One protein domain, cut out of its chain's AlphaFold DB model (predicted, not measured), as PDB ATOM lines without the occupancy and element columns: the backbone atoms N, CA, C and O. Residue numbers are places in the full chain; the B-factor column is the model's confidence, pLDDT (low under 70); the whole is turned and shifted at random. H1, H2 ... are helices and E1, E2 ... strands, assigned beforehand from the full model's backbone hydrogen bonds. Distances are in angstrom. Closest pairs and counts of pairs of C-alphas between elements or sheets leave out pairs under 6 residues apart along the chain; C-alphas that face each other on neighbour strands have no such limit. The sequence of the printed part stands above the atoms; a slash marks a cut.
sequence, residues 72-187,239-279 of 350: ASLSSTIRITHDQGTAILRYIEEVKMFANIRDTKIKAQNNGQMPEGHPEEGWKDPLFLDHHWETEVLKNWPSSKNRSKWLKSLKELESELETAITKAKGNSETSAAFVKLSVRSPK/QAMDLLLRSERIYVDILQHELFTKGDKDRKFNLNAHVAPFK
ATOM      1  N   ALA A  72     206.685 131.726  88.648       75.06
ATOM      2  CA  ALA A  72     208.023 131.875  89.207       75.06
ATOM      3  C   ALA A  72     208.490 133.342  89.185       75.06
ATOM      4  O   ALA A  72     209.178 133.779  90.113       75.06
ATOM      5  N   SER A  73     208.088 134.108  88.170       85.44
ATOM      6  CA  SER A  73     208.325 135.550  88.069       85.44
ATOM      7  C   SER A  73     207.651 136.355  89.185       85.44
ATOM      8  O   SER A  73     208.212 137.367  89.599       85.44
ATOM      9  N   LEU A  74     206.511 135.896  89.714       89.44
ATOM     10  CA  LEU A  74     205.734 136.546  90.776       89.44
ATOM     11  C   LEU A  74     206.280 136.248  92.180       89.44
ATOM     12  O   LEU A  74     206.082 137.035  93.105       89.44
ATOM     13  N   SER A  75     207.017 135.149  92.350       91.69
ATOM     14  CA  SER A  75     207.684 134.847  93.622       91.69
ATOM     15  C   SER A  75     208.836 135.816  93.936       91.69
ATOM     16  O   SER A  75     209.487 136.377  93.044       91.69
ATOM     17  N   SER A  76     209.089 136.021  95.226       94.12
ATOM     18  CA  SER A  76     210.120 136.918  95.751       94.12
ATOM     19  C   SER A  76     210.818 136.297  96.955       94.12
ATOM     20  O   SER A  76     210.235 135.510  97.700       94.12
ATOM     21  N   THR A  77     212.087 136.646  97.142       94.12
ATOM     22  CA  THR A  77     212.861 136.274  98.330       94.12
ATOM     23  C   THR A  77     213.404 137.550  98.946       94.12
ATOM     24  O   THR A  77     214.080 138.318  98.266       94.12
ATOM     25  N   ILE A  78     213.071 137.780 100.210       96.44
ATOM     26  CA  ILE A  78     213.481 138.940 100.995       96.44
ATOM     27  C   ILE A  78     214.557 138.483 101.964       96.44
ATOM     28  O   ILE A  78     214.394 137.467 102.646       96.44
ATOM     29  N   ARG A  79     215.657 139.228 102.032       95.50
ATOM     30  CA  ARG A  79     216.722 138.955 102.987       95.50
ATOM     31  C   ARG A  79     216.325 139.477 104.362       95.50
ATOM     32  O   ARG A  79     216.211 140.681 104.527       95.50
ATOM     33  N   ILE A  80     216.204 138.592 105.349       95.81
ATOM     34  CA  ILE A  80     216.011 139.017 106.735       95.81
ATOM     35  C   ILE A  80     217.354 139.505 107.274       95.81
ATOM     36  O   ILE A  80     218.342 138.766 107.297       95.81
ATOM     37  N   THR A  81     217.405 140.764 107.691       94.69
ATOM     38  CA  THR A  81     218.586 141.336 108.337       94.69
ATOM     39  C   THR A  81     218.707 140.834 109.776       94.69
ATOM     40  O   THR A  81     217.730 140.409 110.395       94.69
ATOM     41  N   HIS A  82     219.910 140.910 110.348       94.00
ATOM     42  CA  HIS A  82     220.109 140.566 111.760       94.00
ATOM     43  C   HIS A  82     219.227 141.419 112.691       94.00
ATOM     44  O   HIS A  82     218.673 140.907 113.661       94.00
ATOM     45  N   ASP A  83     219.059 142.710 112.382       95.38
ATOM     46  CA  ASP A  83     218.217 143.617 113.168       95.38
ATOM     47  C   ASP A  83     216.726 143.247 113.071       95.38
ATOM     48  O   ASP A  83     216.039 143.247 114.092       95.38
ATOM     49  N   GLN A  84     216.238 142.854 111.889       97.50
ATOM     50  CA  GLN A  84     214.875 142.335 111.709       97.50
ATOM     51  C   GLN A  84     214.660 141.027 112.486       97.50
ATOM     52  O   GLN A  84     213.677 140.901 113.214       97.50
ATOM     53  N   GLY A  85     215.595 140.073 112.388       96.31
ATOM     54  CA  GLY A  85     215.541 138.822 113.153       96.31
ATOM     55  C   GLY A  85     215.526 139.069 114.664       96.31
ATOM     56  O   GLY A  85     214.658 138.561 115.370       96.31
ATOM     57  N   THR A  86     216.421 139.936 115.148       95.50
ATOM     58  CA  THR A  86     216.466 140.355 116.557       95.50
ATOM     59  C   THR A  86     215.141 140.984 116.988       95.50
ATOM     60  O   THR A  86     214.630 140.667 118.058       95.50
ATOM     61  N   ALA A  87     214.559 141.860 116.166       97.31
ATOM     62  CA  ALA A  87     213.295 142.513 116.486       97.31
ATOM     63  C   ALA A  87     212.131 141.513 116.612       97.31
ATOM     64  O   ALA A  87     211.328 141.642 117.535       97.31
ATOM     65  N   ILE A  88     212.074 140.488 115.748       97.62
ATOM     66  CA  ILE A  88     211.091 139.395 115.850       97.62
ATOM     67  C   ILE A  88     211.277 138.624 117.162       97.62
ATOM     68  O   ILE A  88     210.306 138.429 117.891       97.62
ATOM     69  N   LEU A  89     212.510 138.224 117.500       97.06
ATOM     70  CA  LEU A  89     212.783 137.507 118.752       97.06
ATOM     71  C   LEU A  89     212.343 138.319 119.972       97.06
ATOM     72  O   LEU A  89     211.630 137.802 120.830       97.06
ATOM     73  N   ARG A  90     212.711 139.604 120.017       96.88
ATOM     74  CA  ARG A  90     212.370 140.493 121.134       96.88
ATOM     75  C   ARG A  90     210.874 140.729 121.258       96.88
ATOM     76  O   ARG A  90     210.375 140.741 122.378       96.88
ATOM     77  N   TYR A  91     210.160 140.857 120.140       97.44
ATOM     78  CA  TYR A  91     208.701 140.910 120.159       97.44
ATOM     79  C   TYR A  91     208.105 139.655 120.810       97.44
ATOM     80  O   TYR A  91     207.327 139.766 121.754       97.44
ATOM     81  N   ILE A  92     208.498 138.465 120.344       96.38
ATOM     82  CA  ILE A  92     207.933 137.191 120.815       96.38
ATOM     83  C   ILE A  92     208.241 136.958 122.300       96.38
ATOM     84  O   ILE A  92     207.368 136.536 123.059       96.38
ATOM     85  N   GLU A  93     209.465 137.258 122.736       96.06
ATOM     86  CA  GLU A  93     209.867 137.178 124.144       96.06
ATOM     87  C   GLU A  93     209.047 138.125 125.029       96.06
ATOM     88  O   GLU A  93     208.568 137.721 126.092       96.06
ATOM     89  N   GLU A  94     208.846 139.366 124.582       96.06
ATOM     90  CA  GLU A  94     208.073 140.365 125.316       96.06
ATOM     91  C   GLU A  94     206.595 139.957 125.417       96.06
ATOM     92  O   GLU A  94     206.046 139.926 126.520       96.06
ATOM     93  N   VAL A  95     205.981 139.521 124.313       95.75
ATOM     94  CA  VAL A  95     204.611 138.978 124.289       95.75
ATOM     95  C   VAL A  95     204.446 137.836 125.288       95.75
ATOM     96  O   VAL A  95     203.505 137.848 126.082       95.75
ATOM     97  N   LYS A  96     205.359 136.856 125.283       95.56
ATOM     98  CA  LYS A  96     205.311 135.712 126.209       95.56
ATOM     99  C   LYS A  96     205.431 136.152 127.662       95.56
ATOM    100  O   LYS A  96     204.698 135.655 128.516       95.56
ATOM    101  N   MET A  97     206.322 137.102 127.944       96.62
ATOM    102  CA  MET A  97     206.479 137.671 129.281       96.62
ATOM    103  C   MET A  97     205.181 138.344 129.748       96.62
ATOM    104  O   MET A  97     204.696 138.046 130.840       96.62
ATOM    105  N   PHE A  98     204.584 139.212 128.927       96.44
ATOM    106  CA  PHE A  98     203.342 139.904 129.278       96.44
ATOM    107  C   PHE A  98     202.138 138.960 129.369       96.44
ATOM    108  O   PHE A  98     201.312 139.131 130.267       96.44
ATOM    109  N   ALA A  99     202.062 137.939 128.512       95.44
ATOM    110  CA  ALA A  99     201.051 136.889 128.601       95.44
ATOM    111  C   ALA A  99     201.144 136.153 129.941       95.44
ATOM    112  O   ALA A  99     200.145 136.016 130.642       95.44
ATOM    113  N   ASN A 100     202.353 135.768 130.358       96.06
ATOM    114  CA  ASN A 100     202.559 135.102 131.640       96.06
ATOM    115  C   ASN A 100     202.180 136.001 132.834       96.06
ATOM    116  O   ASN A 100     201.560 135.532 133.791       96.06
ATOM    117  N   ILE A 101     202.499 137.302 132.778       96.44
ATOM    118  CA  ILE A 101     202.081 138.275 133.804       96.44
ATOM    119  C   ILE A 101     200.551 138.368 133.867       96.44
ATOM    120  O   ILE A 101     199.980 138.353 134.960       96.44
ATOM    121  N   ARG A 102     199.881 138.460 132.712       94.81
ATOM    122  CA  ARG A 102     198.417 138.486 132.609       94.81
ATOM    123  C   ARG A 102     197.803 137.228 133.220       94.81
ATOM    124  O   ARG A 102     196.963 137.340 134.108       94.81
ATOM    125  N   ASP A 103     198.252 136.054 132.788       94.94
ATOM    126  CA  ASP A 103     197.707 134.765 133.222       94.94
ATOM    127  C   ASP A 103     197.908 134.553 134.724       94.94
ATOM    128  O   ASP A 103     197.006 134.088 135.417       94.94
ATOM    129  N   THR A 104     199.061 134.969 135.259       95.69
ATOM    130  CA  THR A 104     199.335 134.930 136.702       95.69
ATOM    131  C   THR A 104     198.355 135.808 137.483       95.69
ATOM    132  O   THR A 104     197.823 135.373 138.502       95.69
ATOM    133  N   LYS A 105     198.070 137.028 137.002       96.25
ATOM    134  CA  LYS A 105     197.098 137.934 137.639       96.25
ATOM    135  C   LYS A 105     195.681 137.365 137.602       96.25
ATOM    136  O   LYS A 105     195.003 137.387 138.624       96.25
ATOM    137  N   ILE A 106     195.263 136.826 136.458       94.50
ATOM    138  CA  ILE A 106     193.942 136.205 136.300       94.50
ATOM    139  C   ILE A 106     193.800 135.020 137.258       94.50
ATOM    140  O   ILE A 106     192.828 134.960 138.006       94.50
ATOM    141  N   LYS A 107     194.788 134.118 137.313       94.88
ATOM    142  CA  LYS A 107     194.777 132.982 138.248       94.88
ATOM    143  C   LYS A 107     194.735 133.440 139.702       94.88
ATOM    144  O   LYS A 107     193.954 132.901 140.478       94.88
ATOM    145  N   ALA A 108     195.514 134.456 140.075       96.81
ATOM    146  CA  ALA A 108     195.496 135.001 141.434       96.81
ATOM    147  C   ALA A 108     194.109 135.538 141.837       96.81
ATOM    148  O   ALA A 108     193.705 135.387 142.985       96.81
ATOM    149  N   GLN A 109     193.361 136.114 140.891       96.81
ATOM    150  CA  GLN A 109     191.992 136.599 141.109       96.81
ATOM    151  C   GLN A 109     190.937 135.481 141.144       96.81
ATOM    152  O   GLN A 109     189.830 135.711 141.619       96.81
ATOM    153  N   ASN A 110     191.268 134.279 140.663       95.38
ATOM    154  CA  ASN A 110     190.343 133.157 140.481       95.38
ATOM    155  C   ASN A 110     190.813 131.897 141.231       95.38
ATOM    156  O   ASN A 110     190.731 130.783 140.717       95.38
ATOM    157  N   ASN A 111     191.344 132.062 142.449       96.06
ATOM    158  CA  ASN A 111     191.777 130.958 143.323       96.06
ATOM    159  C   ASN A 111     192.748 129.965 142.648       96.06
ATOM    160  O   ASN A 111     192.692 128.757 142.874       96.06
ATOM    161  N   GLY A 112     193.640 130.472 141.797       93.38
ATOM    162  CA  GLY A 112     194.636 129.687 141.067       93.38
ATOM    163  C   GLY A 112     194.135 129.050 139.767       93.38
ATOM    164  O   GLY A 112     194.935 128.439 139.057       93.38
ATOM    165  N   GLN A 113     192.854 129.197 139.426       92.50
ATOM    166  CA  GLN A 113     192.254 128.622 138.221       92.50
ATOM    167  C   GLN A 113     192.104 129.674 137.116       92.50
ATOM    168  O   GLN A 113     191.974 130.866 137.384       92.50
ATOM    169  N   MET A 114     192.147 129.243 135.855       92.56
ATOM    170  CA  MET A 114     191.734 130.107 134.747       92.56
ATOM    171  C   MET A 114     190.202 130.120 134.665       92.56
ATOM    172  O   MET A 114     189.607 129.046 134.775       92.56
ATOM    173  N   PRO A 115     189.559 131.284 134.454       91.38
ATOM    174  CA  PRO A 115     188.125 131.352 134.199       91.38
ATOM    175  C   PRO A 115     187.714 130.490 133.006       91.38
ATOM    176  O   PRO A 115     188.452 130.378 132.023       91.38
ATOM    177  N   GLU A 116     186.511 129.924 133.069       92.12
ATOM    178  CA  GLU A 116     185.928 129.186 131.950       92.12
ATOM    179  C   GLU A 116     185.837 130.077 130.697       92.12
ATOM    180  O   GLU A 116     185.500 131.259 130.773       92.12
ATOM    181  N   GLY A 117     186.190 129.517 129.538       85.56
ATOM    182  CA  GLY A 117     186.226 130.242 128.264       85.56
ATOM    183  C   GLY A 117     187.461 131.126 128.054       85.56
ATOM    184  O   GLY A 117     187.651 131.638 126.950       85.56
ATOM    185  N   HIS A 118     188.332 131.279 129.055       84.69
ATOM    186  CA  HIS A 118     189.600 131.976 128.882       84.69
ATOM    187  C   HIS A 118     190.645 131.030 128.259       84.69
ATOM    188  O   HIS A 118     190.796 129.902 128.736       84.69
ATOM    189  N   PRO A 119     191.405 131.445 127.230       82.25
ATOM    190  CA  PRO A 119     192.511 130.637 126.724       82.25
ATOM    191  C   PRO A 119     193.525 130.357 127.841       82.25
ATOM    192  O   PRO A 119     193.892 131.273 128.582       82.25
ATOM    193  N   GLU A 120     193.974 129.097 127.939       79.88
ATOM    194  CA  GLU A 120     194.882 128.612 128.995       79.88
ATOM    195  C   GLU A 120     196.215 129.372 129.042       79.88
ATOM    196  O   GLU A 120     196.823 129.500 130.105       79.88
ATOM    197  N   GLU A 121     196.657 129.872 127.886       88.88
ATOM    198  CA  GLU A 121     197.910 130.595 127.706       88.88
ATOM    199  C   GLU A 121     197.650 131.880 126.913       88.88
ATOM    200  O   GLU A 121     197.177 131.843 125.775       88.88
ATOM    201  N   GLY A 122     197.988 133.037 127.481       88.69
ATOM    202  CA  GLY A 122     197.697 134.330 126.865       88.69
ATOM    203  C   GLY A 122     198.411 134.613 125.564       88.69
ATOM    204  O   GLY A 122     197.879 135.328 124.726       88.69
ATOM    205  N   TRP A 123     199.556 133.988 125.323       92.19
ATOM    206  CA  TRP A 123     200.247 134.130 124.046       92.19
ATOM    207  C   TRP A 123     199.550 133.366 122.905       92.19
ATOM    208  O   TRP A 123     199.927 133.532 121.750       92.19
ATOM    209  N   LYS A 124     198.524 132.554 123.205       89.38
ATOM    210  CA  LYS A 124     197.635 131.918 122.218       89.38
ATOM    211  C   LYS A 124     196.316 132.675 122.029       89.38
ATOM    212  O   LYS A 124     195.525 132.311 121.166       89.38
ATOM    213  N   ASP A 125     196.069 133.713 122.827       90.94
ATOM    214  CA  ASP A 125     194.844 134.507 122.802       90.94
ATOM    215  C   ASP A 125     194.925 135.612 121.735       90.94
ATOM    216  O   ASP A 125     195.696 136.563 121.900       90.94
ATOM    217  N   PRO A 126     194.122 135.549 120.657       89.12
ATOM    218  CA  PRO A 126     194.214 136.526 119.583       89.12
ATOM    219  C   PRO A 126     193.942 137.964 120.039       89.12
ATOM    220  O   PRO A 126     194.619 138.872 119.564       89.12
ATOM    221  N   LEU A 127     193.006 138.165 120.976       90.19
ATOM    222  CA  LEU A 127     192.616 139.498 121.447       90.19
ATOM    223  C   LEU A 127     193.718 140.134 122.290       90.19
ATOM    224  O   LEU A 127     193.985 141.330 122.173       90.19
ATOM    225  N   PHE A 128     194.386 139.334 123.122       93.38
ATOM    226  CA  PHE A 128     195.543 139.798 123.880       93.38
ATOM    227  C   PHE A 128     196.702 140.184 122.964       93.38
ATOM    228  O   PHE A 128     197.323 141.220 123.185       93.38
ATOM    229  N   LEU A 129     196.984 139.372 121.943       92.44
ATOM    230  CA  LEU A 129     198.062 139.641 120.993       92.44
ATOM    231  C   LEU A 129     197.816 140.937 120.204       92.44
ATOM    232  O   LEU A 129     198.728 141.757 120.085       92.44
ATOM    233  N   ASP A 130     196.581 141.149 119.738       91.62
ATOM    234  CA  ASP A 130     196.174 142.381 119.050       91.62
ATOM    235  C   ASP A 130     196.304 143.595 119.981       91.62
ATOM    236  O   ASP A 130     196.935 144.595 119.629       91.62
ATOM    237  N   HIS A 131     195.788 143.482 121.210       94.00
ATOM    238  CA  HIS A 131     195.897 144.540 122.211       94.00
ATOM    239  C   HIS A 131     197.358 144.876 122.533       94.00
ATOM    240  O   HIS A 131     197.726 146.047 122.535       94.00
ATOM    241  N   HIS A 132     198.200 143.866 122.769       94.56
ATOM    242  CA  HIS A 132     199.615 144.049 123.086       94.56
ATOM    243  C   HIS A 132     200.372 144.741 121.945       94.56
ATOM    244  O   HIS A 132     201.204 145.616 122.194       94.56
ATOM    245  N   TRP A 133     200.065 144.403 120.689       94.88
ATOM    246  CA  TRP A 133     200.623 145.113 119.541       94.88
ATOM    247  C   TRP A 133     200.238 146.600 119.552       94.88
ATOM    248  O   TRP A 133     201.091 147.474 119.402       94.88
ATOM    249  N   GLU A 134     198.963 146.915 119.772       94.81
ATOM    250  CA  GLU A 134     198.470 148.294 119.735       94.81
ATOM    251  C   GLU A 134     198.924 149.156 120.916       94.81
ATOM    252  O   GLU A 134     199.148 150.357 120.747       94.81
ATOM    253  N   THR A 135     199.032 148.583 122.115       93.94
ATOM    254  CA  THR A 135     199.359 149.332 123.333       93.94
ATOM    255  C   THR A 135     200.844 149.300 123.648       93.94
ATOM    256  O   THR A 135     201.465 150.355 123.743       93.94
ATOM    257  N   GLU A 136     201.445 148.121 123.753       93.31
ATOM    258  CA  GLU A 136     202.844 148.003 124.156       93.31
ATOM    259  C   GLU A 136     203.784 148.281 122.983       93.31
ATOM    260  O   GLU A 136     204.686 149.117 123.086       93.31
ATOM    261  N   VAL A 137     203.547 147.659 121.828       93.81
ATOM    262  CA  VAL A 137     204.465 147.809 120.693       93.81
ATOM    263  C   VAL A 137     204.313 149.166 120.019       93.81
ATOM    264  O   VAL A 137     205.286 149.902 119.893       93.81
ATOM    265  N   LEU A 138     203.115 149.558 119.589       94.19
ATOM    266  CA  LEU A 138     202.972 150.798 118.820       94.19
ATOM    267  C   LEU A 138     203.104 152.071 119.667       94.19
ATOM    268  O   LEU A 138     203.608 153.069 119.147       94.19
ATOM    269  N   LYS A 139     202.687 152.062 120.943       95.50
ATOM    270  CA  LYS A 139     202.740 153.261 121.807       95.50
ATOM    271  C   LYS A 139     203.967 153.287 122.713       95.50
ATOM    272  O   LYS A 139     204.604 154.335 122.809       95.50
ATOM    273  N   ASN A 140     204.336 152.164 123.339       94.44
ATOM    274  CA  ASN A 140     205.391 152.168 124.360       94.44
ATOM    275  C   ASN A 140     206.793 151.904 123.792       94.44
ATOM    276  O   ASN A 140     207.751 152.509 124.275       94.44
ATOM    277  N   TRP A 141     206.968 151.075 122.755       96.38
ATOM    278  CA  TRP A 141     208.304 150.830 122.181       96.38
ATOM    279  C   TRP A 141     209.038 152.084 121.682       96.38
ATOM    280  O   TRP A 141     210.242 152.178 121.940       96.38
ATOM    281  N   PRO A 142     208.380 153.070 121.037       96.69
ATOM    282  CA  PRO A 142     209.043 154.301 120.609       96.69
ATOM    283  C   PRO A 142     209.754 155.073 121.732       96.69
ATOM    284  O   PRO A 142     210.706 155.798 121.450       96.69
ATOM    285  N   SER A 143     209.333 154.907 122.993       94.81
ATOM    286  CA  SER A 143     209.914 155.610 124.150       94.81
ATOM    287  C   SER A 143     211.314 155.121 124.546       94.81
ATOM    288  O   SER A 143     212.061 155.842 125.204       94.81
ATOM    289  N   SER A 144     211.700 153.909 124.136       96.38
ATOM    290  CA  SER A 144     213.006 153.318 124.438       96.38
ATOM    291  C   SER A 144     213.876 153.272 123.189       96.38
ATOM    292  O   SER A 144     213.448 152.802 122.138       96.38
ATOM    293  N   LYS A 145     215.142 153.698 123.303       96.31
ATOM    294  CA  LYS A 145     216.095 153.727 122.180       96.31
ATOM    295  C   LYS A 145     216.211 152.373 121.465       96.31
ATOM    296  O   LYS A 145     216.184 152.323 120.238       96.31
ATOM    297  N   ASN A 146     216.316 151.279 122.222       95.81
ATOM    298  CA  ASN A 146     216.462 149.935 121.652       95.81
ATOM    299  C   ASN A 146     215.152 149.438 121.031       95.81
ATOM    300  O   ASN A 146     215.155 148.943 119.908       95.81
ATOM    301  N   ARG A 147     214.027 149.623 121.728       96.56
ATOM    302  CA  ARG A 147     212.710 149.193 121.240       96.56
ATOM    303  C   ARG A 147     212.254 149.985 120.014       96.56
ATOM    304  O   ARG A 147     211.687 149.409 119.095       96.56
ATOM    305  N   SER A 148     212.578 151.273 119.949       97.38
ATOM    306  CA  SER A 148     212.361 152.111 118.768       97.38
ATOM    307  C   SER A 148     213.134 151.584 117.553       97.38
ATOM    308  O   SER A 148     212.576 151.490 116.459       97.38
ATOM    309  N   LYS A 149     214.384 151.125 117.748       97.81
ATOM    310  CA  LYS A 149     215.155 150.443 116.696       97.81
ATOM    311  C   LYS A 149     214.455 149.159 116.236       97.81
ATOM    312  O   LYS A 149     214.309 148.961 115.034       97.81
ATOM    313  N   TRP A 150     213.991 148.319 117.163       97.50
ATOM    314  CA  TRP A 150     213.281 147.081 116.819       97.50
ATOM    315  C   TRP A 150     211.988 147.354 116.052       97.50
ATOM    316  O   TRP A 150     211.765 146.746 115.008       97.50
ATOM    317  N   LEU A 151     211.177 148.314 116.507       97.94
ATOM    318  CA  LEU A 151     209.954 148.717 115.812       97.94
ATOM    319  C   LEU A 151     210.248 149.192 114.388       97.94
ATOM    320  O   LEU A 151     209.531 148.833 113.457       97.94
ATOM    321  N   LYS A 152     211.311 149.985 114.211       98.06
ATOM    322  CA  LYS A 152     211.749 150.430 112.889       98.06
ATOM    323  C   LYS A 152     212.080 149.237 111.990       98.06
ATOM    324  O   LYS A 152     211.559 149.171 110.884       98.06
ATOM    325  N   SER A 153     212.860 148.274 112.480       98.25
ATOM    326  CA  SER A 153     213.213 147.074 111.712       98.25
ATOM    327  C   SER A 153     211.998 146.210 111.357       98.25
ATOM    328  O   SER A 153     211.930 145.700 110.242       98.25
ATOM    329  N   LEU A 154     211.008 146.078 112.251       98.25
ATOM    330  CA  LEU A 154     209.753 145.383 111.930       98.25
ATOM    331  C   LEU A 154     208.975 146.099 110.819       98.25
ATOM    332  O   LEU A 154     208.495 145.440 109.901       98.25
ATOM    333  N   LYS A 155     208.891 147.435 110.862       98.19
ATOM    334  CA  LYS A 155     208.228 148.238 109.819       98.19
ATOM    335  C   LYS A 155     208.957 148.185 108.476       98.19
ATOM    336  O   LYS A 155     208.310 148.165 107.434       98.19
ATOM    337  N   GLU A 156     210.288 148.153 108.491       98.44
ATOM    338  CA  GLU A 156     211.103 147.958 107.286       98.44
ATOM    339  C   GLU A 156     210.795 146.594 106.645       98.44
ATOM    340  O   GLU A 156     210.483 146.539 105.456       98.44
ATOM    341  N   LEU A 157     210.767 145.514 107.438       98.44
ATOM    342  CA  LEU A 157     210.392 144.183 106.946       98.44
ATOM    343  C   LEU A 157     208.947 144.136 106.424       98.44
ATOM    344  O   LEU A 157     208.691 143.537 105.381       98.44
ATOM    345  N   GLU A 158     208.003 144.772 107.121       98.56
ATOM    346  CA  GLU A 158     206.610 144.878 106.672       98.56
ATOM    347  C   GLU A 158     206.518 145.571 105.302       98.56
ATOM    348  O   GLU A 158     205.839 145.079 104.403       98.56
ATOM    349  N   SER A 159     207.266 146.656 105.087       98.50
ATOM    350  CA  SER A 159     207.309 147.358 103.796       98.50
ATOM    351  C   SER A 159     207.895 146.499 102.666       98.50
ATOM    352  O   SER A 159     207.399 146.523 101.533       98.50
ATOM    353  N   GLU A 160     208.951 145.732 102.946       98.38
ATOM    354  CA  GLU A 160     209.549 144.797 101.983       98.38
ATOM    355  C   GLU A 160     208.568 143.668 101.624       98.38
ATOM    356  O   GLU A 160     208.404 143.320 100.449       98.38
ATOM    357  N   LEU A 161     207.862 143.138 102.630       98.50
ATOM    358  CA  LEU A 161     206.807 142.144 102.447       98.50
ATOM    359  C   LEU A 161     205.651 142.695 101.615       98.50
ATOM    360  O   LEU A 161     205.164 141.977 100.750       98.50
ATOM    361  N   GLU A 162     205.237 143.947 101.811       98.25
ATOM    362  CA  GLU A 162     204.127 144.545 101.055       98.25
ATOM    363  C   GLU A 162     204.452 144.596  99.561       98.25
ATOM    364  O   GLU A 162     203.644 144.193  98.719       98.25
ATOM    365  N   THR A 163     205.685 144.989  99.235       98.12
ATOM    366  CA  THR A 163     206.192 145.003  97.857       98.12
ATOM    367  C   THR A 163     206.182 143.594  97.254       98.12
ATOM    368  O   THR A 163     205.682 143.378  96.147       98.12
ATOM    369  N   ALA A 164     206.692 142.605  97.993       97.38
ATOM    370  CA  ALA A 164     206.746 141.219  97.537       97.38
ATOM    371  C   ALA A 164     205.360 140.562  97.409       97.38
ATOM    372  O   ALA A 164     205.139 139.787  96.479       97.38
ATOM    373  N   ILE A 165     204.432 140.863  98.320       97.25
ATOM    374  CA  ILE A 165     203.058 140.348  98.313       97.25
ATOM    375  C   ILE A 165     202.276 140.969  97.163       97.25
ATOM    376  O   ILE A 165     201.612 140.238  96.435       97.25
ATOM    377  N   THR A 166     202.405 142.279  96.939       96.88
ATOM    378  CA  THR A 166     201.805 142.958  95.779       96.88
ATOM    379  C   THR A 166     202.252 142.296  94.481       96.88
ATOM    380  O   THR A 166     201.426 141.923  93.651       96.88
ATOM    381  N   LYS A 167     203.556 142.030  94.346       95.81
ATOM    382  CA  LYS A 167     204.097 141.295  93.202       95.81
ATOM    383  C   LYS A 167     203.540 139.867  93.097       95.81
ATOM    384  O   LYS A 167     203.153 139.453  92.009       95.81
ATOM    385  N   ALA A 168     203.470 139.124  94.203       94.38
ATOM    386  CA  ALA A 168     202.959 137.751  94.223       94.38
ATOM    387  C   ALA A 168     201.460 137.651  93.887       94.38
ATOM    388  O   ALA A 168     201.018 136.633  93.358       94.38
ATOM    389  N   LYS A 169     200.678 138.698  94.169       93.94
ATOM    390  CA  LYS A 169     199.258 138.790  93.797       93.94
ATOM    391  C   LYS A 169     199.056 139.049  92.301       93.94
ATOM    392  O   LYS A 169     197.994 138.720  91.767       93.94
ATOM    393  N   GLY A 170     200.059 139.616  91.626       91.88
ATOM    394  CA  GLY A 170     199.924 140.104  90.258       91.88
ATOM    395  C   GLY A 170     198.843 141.185  90.169       91.88
ATOM    396  O   GLY A 170     198.678 141.987  91.084       91.88
ATOM    397  N   ASN A 171     198.064 141.177  89.086       88.19
ATOM    398  CA  ASN A 171     197.003 142.166  88.847       88.19
ATOM    399  C   ASN A 171     195.650 141.800  89.485       88.19
ATOM    400  O   ASN A 171     194.647 142.450  89.207       88.19
ATOM    401  N   SER A 172     195.584 140.735  90.286       89.38
ATOM    402  CA  SER A 172     194.326 140.246  90.849       89.38
ATOM    403  C   SER A 172     194.164 140.680  92.303       89.38
ATOM    404  O   SER A 172     194.973 140.344  93.170       89.38
ATOM    405  N   GLU A 173     193.069 141.381  92.591       85.50
ATOM    406  CA  GLU A 173     192.714 141.785  93.955       85.50
ATOM    407  C   GLU A 173     192.319 140.595  94.844       85.50
ATOM    408  O   GLU A 173     192.497 140.640  96.062       85.50
ATOM    409  N   THR A 174     191.819 139.507  94.247       88.75
ATOM    410  CA  THR A 174     191.392 138.292  94.964       88.75
ATOM    411  C   THR A 174     192.543 137.318  95.220       88.75
ATOM    412  O   THR A 174     192.435 136.430  96.084       88.75
ATOM    413  N   SER A 175     193.655 137.505  94.503       93.38
ATOM    414  CA  SER A 175     194.895 136.778  94.724       93.38
ATOM    415  C   SER A 175     195.509 137.136  96.070       93.38
ATOM    416  O   SER A 175     195.289 138.200  96.650       93.38
ATOM    417  N   ALA A 176     196.320 136.219  96.574       96.25
ATOM    418  CA  ALA A 176     197.068 136.404  97.802       96.25
ATOM    419  C   ALA A 176     198.427 135.736  97.692       96.25
ATOM    420  O   ALA A 176     198.709 135.004  96.743       96.25
ATOM    421  N   ALA A 177     199.244 135.962  98.708       96.31
ATOM    422  CA  ALA A 177     200.534 135.340  98.860       96.31
ATOM    423  C   ALA A 177     200.521 134.271  99.958       96.31
ATOM    424  O   ALA A 177     199.725 134.295 100.896       96.31
ATOM    425  N   PHE A 178     201.461 133.346  99.842       96.19
ATOM    426  CA  PHE A 178     201.933 132.486 100.904       96.19
ATOM    427  C   PHE A 178     203.311 132.981 101.347       96.19
ATOM    428  O   PHE A 178     204.208 133.143 100.514       96.19
ATOM    429  N   VAL A 179     203.482 133.207 102.651       96.69
ATOM    430  CA  VAL A 179     204.737 133.700 103.233       96.69
ATOM    431  C   VAL A 179     205.314 132.658 104.183       96.69
ATOM    432  O   VAL A 179     204.615 132.104 105.033       96.69
ATOM    433  N   LYS A 180     206.609 132.378 104.042       95.75
ATOM    434  CA  LYS A 180     207.364 131.499 104.944       95.75
ATOM    435  C   LYS A 180     208.797 131.986 105.108       95.75
ATOM    436  O   LYS A 180     209.278 132.753 104.281       95.75
ATOM    437  N   LEU A 181     209.511 131.480 106.109       94.69
ATOM    438  CA  LEU A 181     210.967 131.577 106.110       94.69
ATOM    439  C   LEU A 181     211.589 130.540 105.163       94.69
ATOM    440  O   LEU A 181     210.929 129.598 104.707       94.69
ATOM    441  N   SER A 182     212.878 130.706 104.869       88.81
ATOM    442  CA  SER A 182     213.640 129.805 104.000       88.81
ATOM    443  C   SER A 182     213.688 128.366 104.512       88.81
ATOM    444  O   SER A 182     213.855 127.452 103.705       88.81
ATOM    445  N   VAL A 183     213.480 128.171 105.817       87.88
ATOM    446  CA  VAL A 183     213.519 126.871 106.493       87.88
ATOM    447  C   VAL A 183     212.111 126.294 106.685       87.88
ATOM    448  O   VAL A 183     211.830 125.172 106.251       87.88
ATOM    449  N   ARG A 184     211.188 127.038 107.318       91.31
ATOM    450  CA  ARG A 184     209.833 126.550 107.638       91.31
ATOM    451  C   ARG A 184     208.745 127.602 107.433       91.31
ATOM    452  O   ARG A 184     208.964 128.808 107.459       91.31
ATOM    453  N   SER A 185     207.530 127.099 107.236       95.00
ATOM    454  CA  SER A 185     206.296 127.889 107.208       95.00
ATOM    455  C   SER A 185     205.693 128.033 108.610       95.00
ATOM    456  O   SER A 185     205.750 127.053 109.369       95.00
ATOM    457  N   PRO A 186     205.028 129.165 108.914       97.19
ATOM    458  CA  PRO A 186     204.404 129.450 110.211       97.19
ATOM    459  C   PRO A 186     203.076 128.685 110.412       97.19
ATOM    460  O   PRO A 186     202.066 129.256 110.810       97.19
ATOM    461  N   LYS A 187     203.039 127.375 110.100       95.69
ATOM    462  CA  LYS A 187     201.814 126.539 110.150       95.69
ATOM    463  C   LYS A 187     201.192 126.476 111.558       95.69
ATOM    464  O   LYS A 187     200.043 126.086 111.683       95.69
ATOM    465  N   GLN A 239     199.176 140.989 107.518       97.31
ATOM    466  CA  GLN A 239     198.781 139.586 107.729       97.31
ATOM    467  C   GLN A 239     199.982 138.629 107.709       97.31
ATOM    468  O   GLN A 239     200.013 137.657 108.461       97.31
ATOM    469  N   ALA A 240     200.983 138.900 106.868       98.25
ATOM    470  CA  ALA A 240     202.216 138.119 106.848       98.25
ATOM    471  C   ALA A 240     203.050 138.326 108.120       98.25
ATOM    472  O   ALA A 240     203.518 137.348 108.701       98.25
ATOM    473  N   MET A 241     203.191 139.572 108.577       98.19
ATOM    474  CA  MET A 241     203.848 139.910 109.838       98.19
ATOM    475  C   MET A 241     203.139 139.249 111.015       98.19
ATOM    476  O   MET A 241     203.809 138.648 111.845       98.19
ATOM    477  N   ASP A 242     201.805 139.265 111.044       96.88
ATOM    478  CA  ASP A 242     201.019 138.583 112.074       96.88
ATOM    479  C   ASP A 242     201.356 137.082 112.175       96.88
ATOM    480  O   ASP A 242     201.626 136.574 113.261       96.88
ATOM    481  N   LEU A 243     201.453 136.377 111.041       97.88
ATOM    482  CA  LEU A 243     201.863 134.966 111.021       97.88
ATOM    483  C   LEU A 243     203.308 134.752 111.494       97.88
ATOM    484  O   LEU A 243     203.577 133.804 112.234       97.88
ATOM    485  N   LEU A 244     204.248 135.590 111.046       98.00
ATOM    486  CA  LEU A 244     205.664 135.461 111.409       98.00
ATOM    487  C   LEU A 244     205.887 135.733 112.902       98.00
ATOM    488  O   LEU A 244     206.626 134.998 113.552       98.00
ATOM    489  N   LEU A 245     205.223 136.755 113.438       97.31
ATOM    490  CA  LEU A 245     205.351 137.201 114.822       97.31
ATOM    491  C   LEU A 245     204.627 136.292 115.829       97.31
ATOM    492  O   LEU A 245     204.972 136.310 117.003       97.31
ATOM    493  N   ARG A 246     203.652 135.480 115.400       96.19
ATOM    494  CA  ARG A 246     202.933 134.526 116.272       96.19
ATOM    495  C   ARG A 246     203.459 133.091 116.210       96.19
ATOM    496  O   ARG A 246     202.934 132.225 116.908       96.19
ATOM    497  N   SER A 247     204.436 132.802 115.350       97.06
ATOM    498  CA  SER A 247     204.909 131.433 115.127       97.06
ATOM    499  C   SER A 247     206.110 131.083 116.004       97.06
ATOM    500  O   SER A 247     207.203 131.631 115.854       97.06
ATOM    501  N   GLU A 248     205.942 130.055 116.835       95.88
ATOM    502  CA  GLU A 248     207.024 129.401 117.572       95.88
ATOM    503  C   GLU A 248     208.047 128.773 116.627       95.88
ATOM    504  O   GLU A 248     209.247 128.768 116.901       95.88
ATOM    505  N   ARG A 249     207.600 128.246 115.480       95.44
ATOM    506  CA  ARG A 249     208.517 127.679 114.478       95.44
ATOM    507  C   ARG A 249     209.461 128.739 113.919       95.44
ATOM    508  O   ARG A 249     210.651 128.463 113.794       95.44
ATOM    509  N   ILE A 250     208.934 129.924 113.614       96.12
ATOM    510  CA  ILE A 250     209.722 131.063 113.131       96.12
ATOM    511  C   ILE A 250     210.654 131.576 114.233       96.12
ATOM    512  O   ILE A 250     211.835 131.785 113.964       96.12
ATOM    513  N   TYR A 251     210.166 131.700 115.473       96.69
ATOM    514  CA  TYR A 251     210.997 132.039 116.635       96.69
ATOM    515  C   TYR A 251     212.209 131.106 116.761       96.69
ATOM    516  O   TYR A 251     213.347 131.571 116.813       96.69
ATOM    517  N   VAL A 252     211.978 129.788 116.743       94.81
ATOM    518  CA  VAL A 252     213.047 128.783 116.851       94.81
ATOM    519  C   VAL A 252     214.024 128.874 115.678       94.81
ATOM    520  O   VAL A 252     215.227 128.798 115.910       94.81
ATOM    521  N   ASP A 253     213.538 129.062 114.445       92.38
ATOM    522  CA  ASP A 253     214.408 129.211 113.267       92.38
ATOM    523  C   ASP A 253     215.352 130.418 113.422       92.38
ATOM    524  O   ASP A 253     216.560 130.295 113.214       92.38
ATOM    525  N   ILE A 254     214.829 131.581 113.826       94.12
ATOM    526  CA  ILE A 254     215.639 132.795 113.998       94.12
ATOM    527  C   ILE A 254     216.626 132.633 115.159       94.12
ATOM    528  O   ILE A 254     217.803 132.961 115.001       94.12
ATOM    529  N   LEU A 255     216.177 132.091 116.296       93.31
ATOM    530  CA  LEU A 255     217.011 131.879 117.481       93.31
ATOM    531  C   LEU A 255     218.187 130.940 117.185       93.31
ATOM    532  O   LEU A 255     219.313 131.195 117.604       93.31
ATOM    533  N   GLN A 256     217.941 129.863 116.438       89.00
ATOM    534  CA  GLN A 256     218.997 128.950 116.003       89.00
ATOM    535  C   GLN A 256     219.996 129.642 115.078       89.00
ATOM    536  O   GLN A 256     221.203 129.508 115.275       89.00
ATOM    537  N   HIS A 257     219.517 130.409 114.096       87.56
ATOM    538  CA  HIS A 257     220.402 131.176 113.222       87.56
ATOM    539  C   HIS A 257     221.253 132.181 114.004       87.56
ATOM    540  O   HIS A 257     222.443 132.307 113.715       87.56
ATOM    541  N   GLU A 258     220.691 132.869 115.003       87.94
ATOM    542  CA  GLU A 258     221.463 133.743 115.890       87.94
ATOM    543  C   GLU A 258     222.526 132.937 116.651       87.94
ATOM    544  O   GLU A 258     223.706 133.281 116.604       87.94
ATOM    545  N   LEU A 259     222.147 131.816 117.272       86.38
ATOM    546  CA  LEU A 259     223.067 130.955 118.020       86.38
ATOM    547  C   LEU A 259     224.249 130.462 117.170       86.38
ATOM    548  O   LEU A 259     225.378 130.452 117.651       86.38
ATOM    549  N   PHE A 260     224.006 130.075 115.915       82.94
ATOM    550  CA  PHE A 260     225.039 129.525 115.027       82.94
ATOM    551  C   PHE A 260     225.887 130.572 114.296       82.94
ATOM    552  O   PHE A 260     226.919 130.219 113.722       82.94
ATOM    553  N   THR A 261     225.468 131.838 114.298       81.81
ATOM    554  CA  THR A 261     226.231 132.951 113.699       81.81
ATOM    555  C   THR A 261     226.915 133.827 114.747       81.81
ATOM    556  O   THR A 261     227.832 134.583 114.431       81.81
ATOM    557  N   LYS A 262     226.527 133.713 116.021       77.81
ATOM    558  CA  LYS A 262     227.102 134.509 117.105       77.81
ATOM    559  C   LYS A 262     228.578 134.173 117.330       77.81
ATOM    560  O   LYS A 262     228.929 133.048 117.667       77.81
ATOM    561  N   GLY A 263     229.431 135.192 117.231       69.38
ATOM    562  CA  GLY A 263     230.862 135.098 117.554       69.38
ATOM    563  C   GLY A 263     231.750 134.602 116.413       69.38
ATOM    564  O   GLY A 263     232.971 134.681 116.528       69.38
ATOM    565  N   ASP A 264     231.159 134.165 115.305       73.56
ATOM    566  CA  ASP A 264     231.886 133.814 114.094       73.56
ATOM    567  C   ASP A 264     231.934 135.043 113.172       73.56
ATOM    568  O   ASP A 264     230.910 135.523 112.686       73.56
ATOM    569  N   LYS A 265     233.134 135.603 112.977       71.44
ATOM    570  CA  LYS A 265     233.331 136.808 112.154       71.44
ATOM    571  C   LYS A 265     233.045 136.555 110.671       71.44
ATOM    572  O   LYS A 265     232.729 137.507 109.955       71.44
ATOM    573  N   ASP A 266     233.129 135.302 110.238       71.19
ATOM    574  CA  ASP A 266     232.972 134.896 108.847       71.19
ATOM    575  C   ASP A 266     231.520 134.490 108.539       71.19
ATOM    576  O   ASP A 266     231.081 134.561 107.388       71.19
ATOM    577  N   ARG A 267     230.722 134.140 109.562       72.19
ATOM    578  CA  ARG A 267     229.307 133.764 109.403       72.19
ATOM    579  C   ARG A 267     228.365 134.922 109.706       72.19
ATOM    580  O   ARG A 267     228.180 135.344 110.841       72.19
ATOM    581  N   LYS A 268     227.684 135.402 108.667       81.19
ATOM    582  CA  LYS A 268     226.662 136.454 108.780       81.19
ATOM    583  C   LYS A 268     225.269 135.859 108.938       81.19
ATOM    584  O   LYS A 268     224.968 134.813 108.370       81.19
ATOM    585  N   PHE A 269     224.396 136.581 109.642       85.25
ATOM    586  CA  PHE A 269     222.983 136.228 109.768       85.25
ATOM    587  C   PHE A 269     222.338 135.990 108.393       85.25
ATOM    588  O   PHE A 269     222.364 136.852 107.511       85.25
ATOM    589  N   ASN A 270     221.852 134.757 108.252       86.31
ATOM    590  CA  ASN A 270     221.532 133.967 107.066       86.31
ATOM    591  C   ASN A 270     220.158 133.926 106.418       86.31
ATOM    592  O   ASN A 270     220.008 133.248 105.404       86.31
ATOM    593  N   LEU A 271     219.137 134.496 107.036       91.38
ATOM    594  CA  LEU A 271     217.783 133.988 106.841       91.38
ATOM    595  C   LEU A 271     217.025 134.769 105.769       91.38
ATOM    596  O   LEU A 271     217.248 135.963 105.594       91.38
ATOM    597  N   ASN A 272     216.122 134.109 105.047       94.12
ATOM    598  CA  ASN A 272     215.283 134.767 104.048       94.12
ATOM    599  C   ASN A 272     213.802 134.509 104.331       94.12
ATOM    600  O   ASN A 272     213.443 133.425 104.790       94.12
ATOM    601  N   ALA A 273     212.942 135.466 103.995       96.31
ATOM    602  CA  ALA A 273     211.516 135.231 103.815       96.31
ATOM    603  C   ALA A 273     211.231 134.960 102.336       96.31
ATOM    604  O   ALA A 273     211.688 135.680 101.450       96.31
ATOM    605  N   HIS A 274     210.468 133.912 102.062       94.88
ATOM    606  CA  HIS A 274     210.007 133.566 100.730       94.88
ATOM    607  C   HIS A 274     208.521 133.887 100.606       94.88
ATOM    608  O   HIS A 274     207.711 133.432 101.417       94.88
ATOM    609  N   VAL A 275     208.189 134.655  99.573       95.75
ATOM    610  CA  VAL A 275     206.836 135.102  99.252       95.75
ATOM    611  C   VAL A 275     206.482 134.540  97.883       95.75
ATOM    612  O   VAL A 275     207.167 134.815  96.899       95.75
ATOM    613  N   ALA A 276     205.428 133.736  97.812       93.19
ATOM    614  CA  ALA A 276     204.970 133.108  96.575       93.19
ATOM    615  C   ALA A 276     203.456 133.282  96.412       93.19
ATOM    616  O   ALA A 276     202.768 133.462  97.418       93.19
ATOM    617  N   PRO A 277     202.909 133.203  95.189       94.19
ATOM    618  CA  PRO A 277     201.462 133.182  94.989       94.19
ATOM    619  C   PRO A 277     200.805 132.053  95.788       94.19
ATOM    620  O   PRO A 277     201.287 130.917  95.807       94.19
ATOM    621  N   PHE A 278     199.700 132.364  96.459       93.69
ATOM    622  CA  PHE A 278     198.921 131.378  97.196       93.69
ATOM    623  C   PHE A 278     198.139 130.497  96.216       93.69
ATOM    624  O   PHE A 278     197.392 131.000  95.379       93.69
ATOM    625  N   LYS A 279     198.292 129.174  96.312       90.25
ATOM    626  CA  LYS A 279     197.647 128.229  95.390       90.25
ATOM    627  C   LYS A 279     196.309 127.761  95.954       90.25
ATOM    628  O   LYS A 279     196.253 126.927  96.856       90.25
TER     629      LYS A 279
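Overview. This is residues 72 to 187 and 239 to 279 of the 350 residues of the protein "Hypothetical protein" of Amorphochlora amoebiformis (UniProt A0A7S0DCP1). What shape stands out? A small three-stranded sheet has H3 along one face and short H4 on that same face, and the long helix H1 packs on H3 with its residues 83 to 90 and on H5 with its residues 85 to 92, its later part running on away from the sheet to residue 109. H2 folds the chain back to H3, and H5 crosses H1 near its start. What is it made of? There are 157 residues printed, mostly helix by class, with five named helices and three named strands in the order E1, H1, H2, H3, E2, H4, H5, E3; the antiparallel sheet runs E1, E3, E2. How large is it? It is only just compact, close to loose, with a radius of gyration of the C-alphas of 17.5 A and spans of 58 by 45 by 29 A.

Arrangement. How do the strands pair? Edge strand E1, residues 76 to 79, is antiparallel to inner strand E3, residues 272 to 277, with N 76 and O 275 within hydrogen-bond range at 2.8 A. E3 is antiparallel to edge strand E2, residues 177 to 181, with N 180 and O 274 within hydrogen-bond range at 3.0 A. What is on the sheet? H3, residues 145 to 169, and H4, residues 239 to 245, make two layers with it, both helices on the same face, at heights over the sheet of 10.4 A and 9.1 A. Which helix is the hub? H1, residues 82 to 109, touches H3 with residues 83 to 90 alone; the closest C-alphas, of Ala 87 and Trp 150, are 4.6 A apart. H5, residues 248 to 261, only grazes the sheet and touches residues 85 to 92 of H1 alone, at a steep tilt of 48 degrees, the closest C-alphas being those of Gly 85 and Ile 254, 6.1 A apart. H2, residues 126 to 143, touches H3 with residues 137 to 142 alone, the closest C-alphas being those of Pro 142 and Ser 148, 4.4 A apart. How are the helix backbones formed? Every O i to N i+4 pair is within hydrogen-bond range in H1, H3, H4 and H5, and 10 of 14 are in H2.

Along the chain. Where does the first element begin? E1 begins at C-alpha 76 (210.120, 136.918, 95.751). How long are the longer helices? From first to last C-alpha, H1 measures 40.8 A, H3 36.2 A and H2, with a kink of 35 degrees near residue 137, 25.1 A. Where does the last element end? E3 ends at C-alpha 277 (201.462, 133.182, 94.989).

Size, cuts and confidence. Where is the cut? Residues 188 to 238 are not printed, and C-alphas 187 and 239 are 13.6 A apart. Which link is long? That from H1 to H2, with 16 residues. Where is confidence low? Residue 263 is under 70; it belongs to residues 262 to 267, which stand free.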